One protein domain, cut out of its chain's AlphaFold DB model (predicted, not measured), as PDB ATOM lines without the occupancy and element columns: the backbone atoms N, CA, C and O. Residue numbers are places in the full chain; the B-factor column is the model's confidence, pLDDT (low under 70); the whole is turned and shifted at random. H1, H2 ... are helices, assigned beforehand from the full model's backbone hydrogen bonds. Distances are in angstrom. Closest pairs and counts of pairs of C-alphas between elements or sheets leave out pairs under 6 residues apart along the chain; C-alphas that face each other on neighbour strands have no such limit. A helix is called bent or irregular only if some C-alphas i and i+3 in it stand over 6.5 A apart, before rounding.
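What this domain is: This is residues 67 to 128 of the 128 residues of a protein of Alexandrium monilatum (UniProt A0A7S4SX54). A long, straight helix, H3, sticks out like an arm from a small head, and a tail with no named element runs on from its far end. The head holds two short helices, H1 and H2, which meet at a corner, and the loop of residues 67 to 80, which folds beside H1. The printed part has 62 residues, with three named helices in the order H1, H2, H3 along the chain and no named strand; the class is all helix, though under half of the residues, 30 of the 62, are in named elements. The whole is extended, with a radius of gyration of the C-alphas of 18.7 A, and it spans 58 by 22 by 18 A, the arm and the tail making its length.

How they stand to each other: The longest helix is H3, residues 100 to 117, and it touches no helix. Residues 103 to 128, of which 103 to 117 belong to H3, stand free: none of their C-alphas has within 10 A a C-alpha 8 or more residues away along the chain. Before it in the chain comes H2, residues 91 to 94, joined to H3 by a tight link of 5 residues. H2 and H3 are apart, but only just, with their closest C-alphas 8.3 A from each other. H1, residues 81 to 88, is joined to H2 by a tight link of 2 residues. H1 and H2 only just touch, with 3 pairs of C-alphas within 8 A, and they touch only at the corner by their link. Their closest C-alphas are those of Pro 86 and Phe 92, 5.2 A apart, and their centres are 10.6 A apart. H1 and H3 are apart. In H3 every O i to N i+4 pair is within hydrogen-bond range; in H1 2 of 4 such pairs are, beside 3 of 5 O i to N i+3 pairs, and H2 is too short for an O i to N i+4 pair but has its 1 O i to N i+3 pair within range.

Where its parts are: H3 has 18 residues, from Phe 100 to Leu 117, and measures 25.3 A from first to last C-alpha. Its C-alpha 100 is at (0.874, -9.640, -25.565) and its C-alpha 117 at (5.426, -2.123, -49.263); z falls strongly between these two points while x and y change less. H2 has 4 residues, from Val 91 to Ala 94, and measures 5.0 A from first to last C-alpha. H1 has 8 residues, from Val 81 to Cys 88, and begins with C-alpha 81 at (-6.362, 1.089, -13.135). H1 is irregular: C-alphas 83 and 86 are 7.8 A apart, where about 5 A is the distance in a regular helix.

The domain as a whole: The two C-alphas farthest apart are those of Gly 71 and Asp 126, at 58.3 A, and the first and last printed C-alphas, of Gly 67 and Arg 128, are 51.2 A apart. Without the stretch that stands free, the body has 36 residues, spans 27 by 17 by 11 A and has a radius of gyration of 9.8 A. The printed part begins at residue 67 and has no cut, and Arg 128 is the chain's last residue. Neither link between named helices is long, but residues 67 to 80 form a stretch of 14 residues with no named element, with C-alphas 17 to 25 A from the mean of the C-alphas. The mean pLDDT of the printed part is 72.5, and 29 residues are under 70, among them residues 67 to 71, 78 to 83 and 119 to 128. The mean pLDDT is 84 for H3, 69 for H1 and 68 for H2.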
ATOM      1  N   GLY A  67       6.476   2.601 -11.285       64.56
ATOM      2  CA  GLY A  67       5.866   3.214 -12.453       64.56
ATOM      3  C   GLY A  67       5.711   4.726 -12.248       64.56
ATOM      4  O   GLY A  67       5.672   5.188 -11.104       64.56
ATOM      5  N   PRO A  68       5.608   5.524 -13.321       68.50
ATOM      6  CA  PRO A  68       5.461   6.977 -13.219       68.50
ATOM      7  C   PRO A  68       4.288   7.440 -12.334       68.50
ATOM      8  O   PRO A  68       4.320   8.554 -11.819       68.50
ATOM      9  N   LEU A  69       3.265   6.595 -12.142       66.25
ATOM     10  CA  LEU A  69       2.110   6.861 -11.280       66.25
ATOM     11  C   LEU A  69       2.136   6.088  -9.946       66.25
ATOM     12  O   LEU A  69       1.154   6.126  -9.201       66.25
ATOM     13  N   ALA A  70       3.232   5.404  -9.608       63.91
ATOM     14  CA  ALA A  70       3.333   4.610  -8.386       63.91
ATOM     15  C   ALA A  70       3.005   5.449  -7.134       63.91
ATOM     16  O   ALA A  70       3.660   6.447  -6.842       63.91
ATOM     17  N   GLY A  71       1.976   5.032  -6.385       65.75
ATOM     18  CA  GLY A  71       1.498   5.716  -5.174       65.75
ATOM     19  C   GLY A  71       0.339   6.701  -5.381       65.75
ATOM     20  O   GLY A  71      -0.207   7.189  -4.393       65.75
ATOM     21  N   SER A  72      -0.080   6.959  -6.623       71.31
ATOM     22  CA  SER A  72      -1.251   7.791  -6.921       71.31
ATOM     23  C   SER A  72      -2.567   7.099  -6.528       71.31
ATOM     24  O   SER A  72      -2.715   5.889  -6.705       71.31
ATOM     25  N   GLU A  73      -3.553   7.872  -6.055       68.25
ATOM     26  CA  GLU A  73      -4.948   7.430  -5.830       68.25
ATOM     27  C   GLU A  73      -5.542   6.764  -7.085       68.25
ATOM     28  O   GLU A  73      -6.328   5.820  -6.997       68.25
ATOM     29  N   VAL A  74      -5.090   7.196  -8.269       69.06
ATOM     30  CA  VAL A  74      -5.514   6.659  -9.568       69.06
ATOM     31  C   VAL A  74      -5.038   5.215  -9.772       69.06
ATOM     32  O   VAL A  74      -5.695   4.452 -10.465       69.06
ATOM     33  N   CYS A  75      -3.956   4.791  -9.108       70.00
ATOM     34  CA  CYS A  75      -3.492   3.400  -9.122       70.00
ATOM     35  C   CYS A  75      -4.266   2.484  -8.153       70.00
ATOM     36  O   CYS A  75      -4.050   1.273  -8.156       70.00
ATOM     37  N   LYS A  76      -5.166   3.036  -7.324       71.25
ATOM     38  CA  LYS A  76      -6.031   2.280  -6.399       71.25
ATOM     39  C   LYS A  76      -7.500   2.268  -6.834       71.25
ATOM     40  O   LYS A  76      -8.249   1.385  -6.417       71.25
ATOM     41  N   SER A  77      -7.919   3.217  -7.675       71.44
ATOM     42  CA  SER A  77      -9.310   3.370  -8.097       71.44
ATOM     43  C   SER A  77      -9.648   2.549  -9.352       71.44
ATOM     44  O   SER A  77      -9.209   2.803 -10.474       71.44
ATOM     45  N   LYS A  78     -10.490   1.528  -9.174       69.62
ATOM     46  CA  LYS A  78     -11.125   0.810 -10.291       69.62
ATOM     47  C   LYS A  78     -12.224   1.705 -10.887       69.62
ATOM     48  O   LYS A  78     -12.919   2.356 -10.111       69.62
ATOM     49  N   PRO A  79     -12.422   1.747 -12.219       67.12
ATOM     50  CA  PRO A  79     -11.896   0.841 -13.248       67.12
ATOM     51  C   PRO A  79     -10.662   1.355 -14.010       67.12
ATOM     52  O   PRO A  79     -10.100   0.612 -14.813       67.12
ATOM     53  N   LEU A  80     -10.230   2.598 -13.784       68.31
ATOM     54  CA  LEU A  80      -9.207   3.247 -14.613       68.31
ATOM     55  C   LEU A  80      -7.848   2.536 -14.545       68.31
ATOM     56  O   LEU A  80      -7.146   2.461 -15.552       68.31
ATOM     57  N   VAL A  81      -7.543   1.931 -13.391       66.38
ATOM     58  CA  VAL A  81      -6.362   1.089 -13.135       66.38
ATOM     59  C   VAL A  81      -6.094   0.058 -14.233       66.38
ATOM     60  O   VAL A  81      -4.935  -0.186 -14.545       66.38
ATOM     61  N   TRP A  82      -7.118  -0.519 -14.869       66.62
ATOM     62  CA  TRP A  82      -6.918  -1.533 -15.914       66.62
ATOM     63  C   TRP A  82      -6.204  -0.996 -17.159       66.62
ATOM     64  O   TRP A  82      -5.447  -1.729 -17.786       66.62
ATOM     65  N   PHE A  83      -6.399   0.281 -17.489       68.62
ATOM     66  CA  PHE A  83      -5.750   0.917 -18.638       68.62
ATOM     67  C   PHE A  83      -4.373   1.490 -18.295       68.62
ATOM     68  O   PHE A  83      -3.509   1.586 -19.161       68.62
ATOM     69  N   ILE A  84      -4.157   1.864 -17.032       72.94
ATOM     70  CA  ILE A  84      -2.929   2.533 -16.575       72.94
ATOM     71  C   ILE A  84      -2.016   1.626 -15.743       72.94
ATOM     72  O   ILE A  84      -1.003   2.093 -15.230       72.94
ATOM     73  N   TYR A  85      -2.346   0.342 -15.606       69.75
ATOM     74  CA  TYR A  85      -1.568  -0.637 -14.841       69.75
ATOM     75  C   TYR A  85      -0.070  -0.645 -15.202       69.75
ATOM     76  O   TYR A  85       0.746  -0.599 -14.281       69.75
ATOM     77  N   PRO A  86       0.317  -0.573 -16.495       69.94
ATOM     78  CA  PRO A  86       1.724  -0.474 -16.896       69.94
ATOM     79  C   PRO A  86       2.432   0.801 -16.412       69.94
ATOM     80  O   PRO A  86       3.654   0.829 -16.304       69.94
ATOM     81  N   LEU A  87       1.677   1.868 -16.123       70.19
ATOM     82  CA  LEU A  87       2.200   3.129 -15.588       70.19
ATOM     83  C   LEU A  87       2.221   3.141 -14.050       70.19
ATOM     84  O   LEU A  87       2.928   3.958 -13.459       70.19
ATOM     85  N   CYS A  88       1.455   2.266 -13.401       71.38
ATOM     86  CA  CYS A  88       1.460   2.087 -11.950       71.38
ATOM     87  C   CYS A  88       2.568   1.122 -11.507       71.38
ATOM     88  O   CYS A  88       3.239   1.383 -10.509       71.38
ATOM     89  N   ASP A  89       2.790   0.049 -12.273       70.81
ATOM     90  CA  ASP A  89       3.815  -0.958 -12.009       70.81
ATOM     91  C   ASP A  89       4.484  -1.419 -13.326       70.81
ATOM     92  O   ASP A  89       3.821  -1.994 -14.196       70.81
ATOM     93  N   PRO A  90       5.800  -1.194 -13.504       70.06
ATOM     94  CA  PRO A  90       6.520  -1.605 -14.703       70.06
ATOM     95  C   PRO A  90       6.682  -3.128 -14.816       70.06
ATOM     96  O   PRO A  90       7.107  -3.602 -15.868       70.06
ATOM     97  N   VAL A  91       6.299  -3.920 -13.803       70.44
ATOM     98  CA  VAL A  91       6.208  -5.389 -13.905       70.44
ATOM     99  C   VAL A  91       5.323  -5.810 -15.081       70.44
ATOM    100  O   VAL A  91       5.650  -6.774 -15.771       70.44
ATOM    101  N   PHE A  92       4.272  -5.053 -15.400       65.44
ATOM    102  CA  PHE A  92       3.403  -5.342 -16.548       65.44
ATOM    103  C   PHE A  92       4.087  -5.100 -17.903       65.44
ATOM    104  O   PHE A  92       3.611  -5.593 -18.920       65.44
ATOM    105  N   LEU A  93       5.212  -4.381 -17.925       68.44
ATOM    106  CA  LEU A  93       6.044  -4.167 -19.112       68.44
ATOM    107  C   LEU A  93       7.280  -5.067 -19.153       68.44
ATOM    108  O   LEU A  93       7.942  -5.106 -20.185       68.44
ATOM    109  N   ALA A  94       7.605  -5.766 -18.060       66.25
ATOM    110  CA  ALA A  94       8.778  -6.635 -17.950       66.25
ATOM    111  C   ALA A  94       8.425  -8.129 -17.873       66.25
ATOM    112  O   ALA A  94       9.239  -8.970 -18.255       66.25
ATOM    113  N   ALA A  95       7.230  -8.482 -17.391       70.38
ATOM    114  CA  ALA A  95       6.844  -9.877 -17.267       70.38
ATOM    115  C   ALA A  95       6.378 -10.438 -18.627       70.38
ATOM    116  O   ALA A  95       5.441  -9.893 -19.223       70.38
ATOM    117  N   PRO A  96       6.923 -11.592 -19.061       66.00
ATOM    118  CA  PRO A  96       6.498 -12.290 -20.274       66.00
ATOM    119  C   PRO A  96       4.978 -12.470 -20.454       66.00
ATOM    120  O   PRO A  96       4.512 -12.299 -21.582       66.00
ATOM    121  N   PRO A  97       4.166 -12.770 -19.412       77.44
ATOM    122  CA  PRO A  97       2.723 -12.953 -19.604       77.44
ATOM    123  C   PRO A  97       1.978 -11.681 -20.033       77.44
ATOM    124  O   PRO A  97       0.896 -11.780 -20.604       77.44
ATOM    125  N   TYR A  98       2.540 -10.493 -19.795       70.12
ATOM    126  CA  TYR A  98       1.901  -9.211 -20.110       70.12
ATOM    127  C   TYR A  98       2.452  -8.557 -21.388       70.12
ATOM    128  O   TYR A  98       2.042  -7.455 -21.744       70.12
ATOM    129  N   PHE A  99       3.330  -9.241 -22.130       78.19
ATOM    130  CA  PHE A  99       3.901  -8.730 -23.386       78.19
ATOM    131  C   PHE A  99       2.944  -8.768 -24.569       78.19
ATOM    132  O   PHE A  99       3.217  -8.124 -25.577       78.19
ATOM    133  N   PHE A 100       1.828  -9.490 -24.468       79.06
ATOM    134  CA  PHE A 100       0.874  -9.640 -25.565       79.06
ATOM    135  C   PHE A 100       0.496  -8.317 -26.265       79.06
ATOM    136  O   PHE A 100       0.680  -8.243 -27.478       79.06
ATOM    137  N   PRO A 101       0.047  -7.251 -25.570       74.81
ATOM    138  CA  PRO A 101      -0.262  -5.976 -26.224       74.81
ATOM    139  C   PRO A 101       0.950  -5.345 -26.924       74.81
ATOM    140  O   PRO A 101       0.810  -4.796 -28.015       74.81
ATOM    141  N   LEU A 102       2.146  -5.454 -26.338       78.50
ATOM    142  CA  LEU A 102       3.373  -4.915 -26.924       78.50
ATOM    143  C   LEU A 102       3.753  -5.671 -28.205       78.50
ATOM    144  O   LEU A 102       4.029  -5.055 -29.233       78.50
ATOM    145  N   LEU A 103       3.722  -7.005 -28.153       82.94
ATOM    146  CA  LEU A 103       4.008  -7.870 -29.295       82.94
ATOM    147  C   LEU A 103       2.966  -7.682 -30.397       82.94
ATOM    148  O   LEU A 103       3.332  -7.605 -31.565       82.94
ATOM    149  N   PHE A 104       1.689  -7.545 -30.040       83.69
ATOM    150  CA  PHE A 104       0.619  -7.303 -31.001       83.69
ATOM    151  C   PHE A 104       0.838  -6.004 -31.780       83.69
ATOM    152  O   PHE A 104       0.760  -6.010 -33.005       83.69
ATOM    153  N   ILE A 105       1.172  -4.904 -31.096       84.00
ATOM    154  CA  ILE A 105       1.467  -3.627 -31.761       84.00
ATOM    155  C   ILE A 105       2.733  -3.748 -32.615       84.00
ATOM    156  O   ILE A 105       2.730  -3.338 -33.773       84.00
ATOM    157  N   PHE A 106       3.801  -4.338 -32.075       84.88
ATOM    158  CA  PHE A 106       5.075  -4.491 -32.777       84.88
ATOM    159  C   PHE A 106       4.931  -5.300 -34.074       84.88
ATOM    160  O   PHE A 106       5.284  -4.818 -35.151       84.88
ATOM    161  N   TYR A 107       4.357  -6.502 -33.993       89.56
ATOM    162  CA  TYR A 107       4.128  -7.339 -35.168       89.56
ATOM    163  C   TYR A 107       3.047  -6.763 -36.080       89.56
ATOM    164  O   TYR A 107       3.188  -6.849 -37.296       89.56
ATOM    165  N   GLY A 108       2.017  -6.124 -35.524       89.38
ATOM    166  CA  GLY A 108       0.984  -5.441 -36.294       89.38
ATOM    167  C   GLY A 108       1.570  -4.368 -37.206       89.38
ATOM    168  O   GLY A 108       1.283  -4.370 -38.397       89.38
ATOM    169  N   VAL A 109       2.452  -3.509 -36.684       91.06
ATOM    170  CA  VAL A 109       3.138  -2.474 -37.477       91.06
ATOM    171  C   VAL A 109       4.045  -3.089 -38.541       91.06
ATOM    172  O   VAL A 109       4.065  -2.613 -39.674       91.06
ATOM    173  N   ILE A 110       4.781  -4.156 -38.218       89.44
ATOM    174  CA  ILE A 110       5.641  -4.836 -39.198       89.44
ATOM    175  C   ILE A 110       4.798  -5.416 -40.335       89.44
ATOM    176  O   ILE A 110       5.078  -5.148 -41.501       89.44
ATOM    177  N   VAL A 111       3.751  -6.175 -40.008       87.62
ATOM    178  CA  VAL A 111       2.884  -6.825 -40.997       87.62
ATOM    179  C   VAL A 111       2.167  -5.790 -41.859       87.62
ATOM    180  O   VAL A 111       2.145  -5.941 -43.076       87.62
ATOM    181  N   THR A 112       1.624  -4.719 -41.273       86.31
ATOM    182  CA  THR A 112       0.963  -3.659 -42.054       86.31
ATOM    183  C   THR A 112       1.946  -2.930 -42.960       86.31
ATOM    184  O   THR A 112       1.631  -2.683 -44.121       86.31
ATOM    185  N   THR A 113       3.157  -2.648 -42.478       86.94
ATOM    186  CA  THR A 113       4.203  -2.030 -43.300       86.94
ATOM    187  C   THR A 113       4.591  -2.939 -44.464       86.94
ATOM    188  O   THR A 113       4.684  -2.465 -45.591       86.94
ATOM    189  N   ILE A 114       4.768  -4.244 -44.228       84.56
ATOM    190  CA  ILE A 114       5.076  -5.218 -45.286       84.56
ATOM    191  C   ILE A 114       3.950  -5.263 -46.325       84.56
ATOM    192  O   ILE A 114       4.238  -5.201 -47.517       84.56
ATOM    193  N   GLN A 115       2.687  -5.301 -45.890       80.38
ATOM    194  CA  GLN A 115       1.541  -5.327 -46.804       80.38
ATOM    195  C   GLN A 115       1.377  -4.043 -47.629       80.38
ATOM    196  O   GLN A 115       0.854  -4.082 -48.740       80.38
ATOM    197  N   LEU A 116       1.831  -2.900 -47.108       80.06
ATOM    198  CA  LEU A 116       1.873  -1.644 -47.860       80.06
ATOM    199  C   LEU A 116       3.055  -1.589 -48.836       80.06
ATOM    200  O   LEU A 116       2.941  -0.980 -49.898       80.06
ATOM    201  N   LEU A 117       4.192  -2.191 -48.477       80.88
ATOM    202  CA  LEU A 117       5.426  -2.123 -49.263       80.88
ATOM    203  C   LEU A 117       5.484  -3.167 -50.386       80.88
ATOM    204  O   LEU A 117       6.167  -2.944 -51.384       80.88
ATOM    205  N   ILE A 118       4.795  -4.302 -50.223       75.44
ATOM    206  CA  ILE A 118       4.721  -5.387 -51.204       75.44
ATOM    207  C   ILE A 118       3.274  -5.482 -51.711       75.44
ATOM    208  O   ILE A 118       2.446  -6.154 -51.096       75.44
ATOM    209  N   PRO A 119       2.952  -4.858 -52.861       63.88
ATOM    210  CA  PRO A 119       1.603  -4.895 -53.427       63.88
ATOM    211  C   PRO A 119       1.113  -6.317 -53.734       63.88
ATOM    212  O   PRO A 119      -0.081  -6.567 -53.704       63.88
ATOM    213  N   ALA A 120       2.028  -7.270 -53.948       65.12
ATOM    214  CA  ALA A 120       1.710  -8.675 -54.224       65.12
ATOM    215  C   ALA A 120       1.084  -9.444 -53.039       65.12
ATOM    216  O   ALA A 120       0.710 -10.601 -53.198       65.12
ATOM    217  N   THR A 121       1.006  -8.849 -51.842       60.91
ATOM    218  CA  THR A 121       0.262  -9.426 -50.705       60.91
ATOM    219  C   THR A 121      -1.146  -8.853 -50.552       60.91
ATOM    220  O   THR A 121      -1.874  -9.272 -49.654       60.91
ATOM    221  N   GLN A 122      -1.523  -7.881 -51.386       64.50
ATOM    222  CA  GLN A 122      -2.885  -7.366 -51.406       64.50
ATOM    223  C   GLN A 122      -3.795  -8.387 -52.102       64.50
ATOM    224  O   GLN A 122      -3.340  -9.079 -53.012       64.50
ATOM    225  N   PRO A 123      -5.053  -8.540 -51.659       65.94
ATOM    226  CA  PRO A 123      -6.000  -9.398 -52.356       65.94
ATOM    227  C   PRO A 123      -6.161  -8.884 -53.790       65.94
ATOM    228  O   PRO A 123      -6.581  -7.745 -53.981       65.94
ATOM    229  N   ASP A 124      -5.793  -9.705 -54.776       65.31
ATOM    230  CA  ASP A 124      -5.962  -9.373 -56.191       65.31
ATOM    231  C   ASP A 124      -7.448  -9.117 -56.470       65.31
ATOM    232  O   ASP A 124      -8.282 -10.022 -56.387       65.31
ATOM    233  N   GLU A 125      -7.775  -7.872 -56.813       64.31
ATOM    234  CA  GLU A 125      -9.116  -7.459 -57.254       64.31
ATOM    235  C   GLU A 125      -9.538  -8.204 -58.542       64.31
ATOM    236  O   GLU A 125     -10.726  -8.291 -58.836       64.31
ATOM    237  N   ASP A 126      -8.579  -8.782 -59.278       57.84
ATOM    238  CA  ASP A 126      -8.775  -9.503 -60.548       57.84
ATOM    239  C   ASP A 126      -9.307 -10.944 -60.388       57.84
ATOM    240  O   ASP A 126      -9.676 -11.587 -61.370       57.84
ATOM    241  N   LEU A 127      -9.349 -11.479 -59.160       55.59
ATOM    242  CA  LEU A 127      -9.888 -12.816 -58.850       55.59
ATOM    243  C   LEU A 127     -11.282 -12.770 -58.197       55.59
ATOM    244  O   LEU A 127     -11.738 -13.784 -57.657       55.59
ATOM    245  N   ARG A 128     -11.945 -11.608 -58.218       54.41
ATOM    246  CA  ARG A 128     -13.263 -11.395 -57.612       54.41
ATOM    247  C   ARG A 128     -14.413 -11.478 -58.612       54.41
ATOM    248  O   ARG A 128     -14.267 -10.986 -59.748       54.41
TER     249      ARG A 128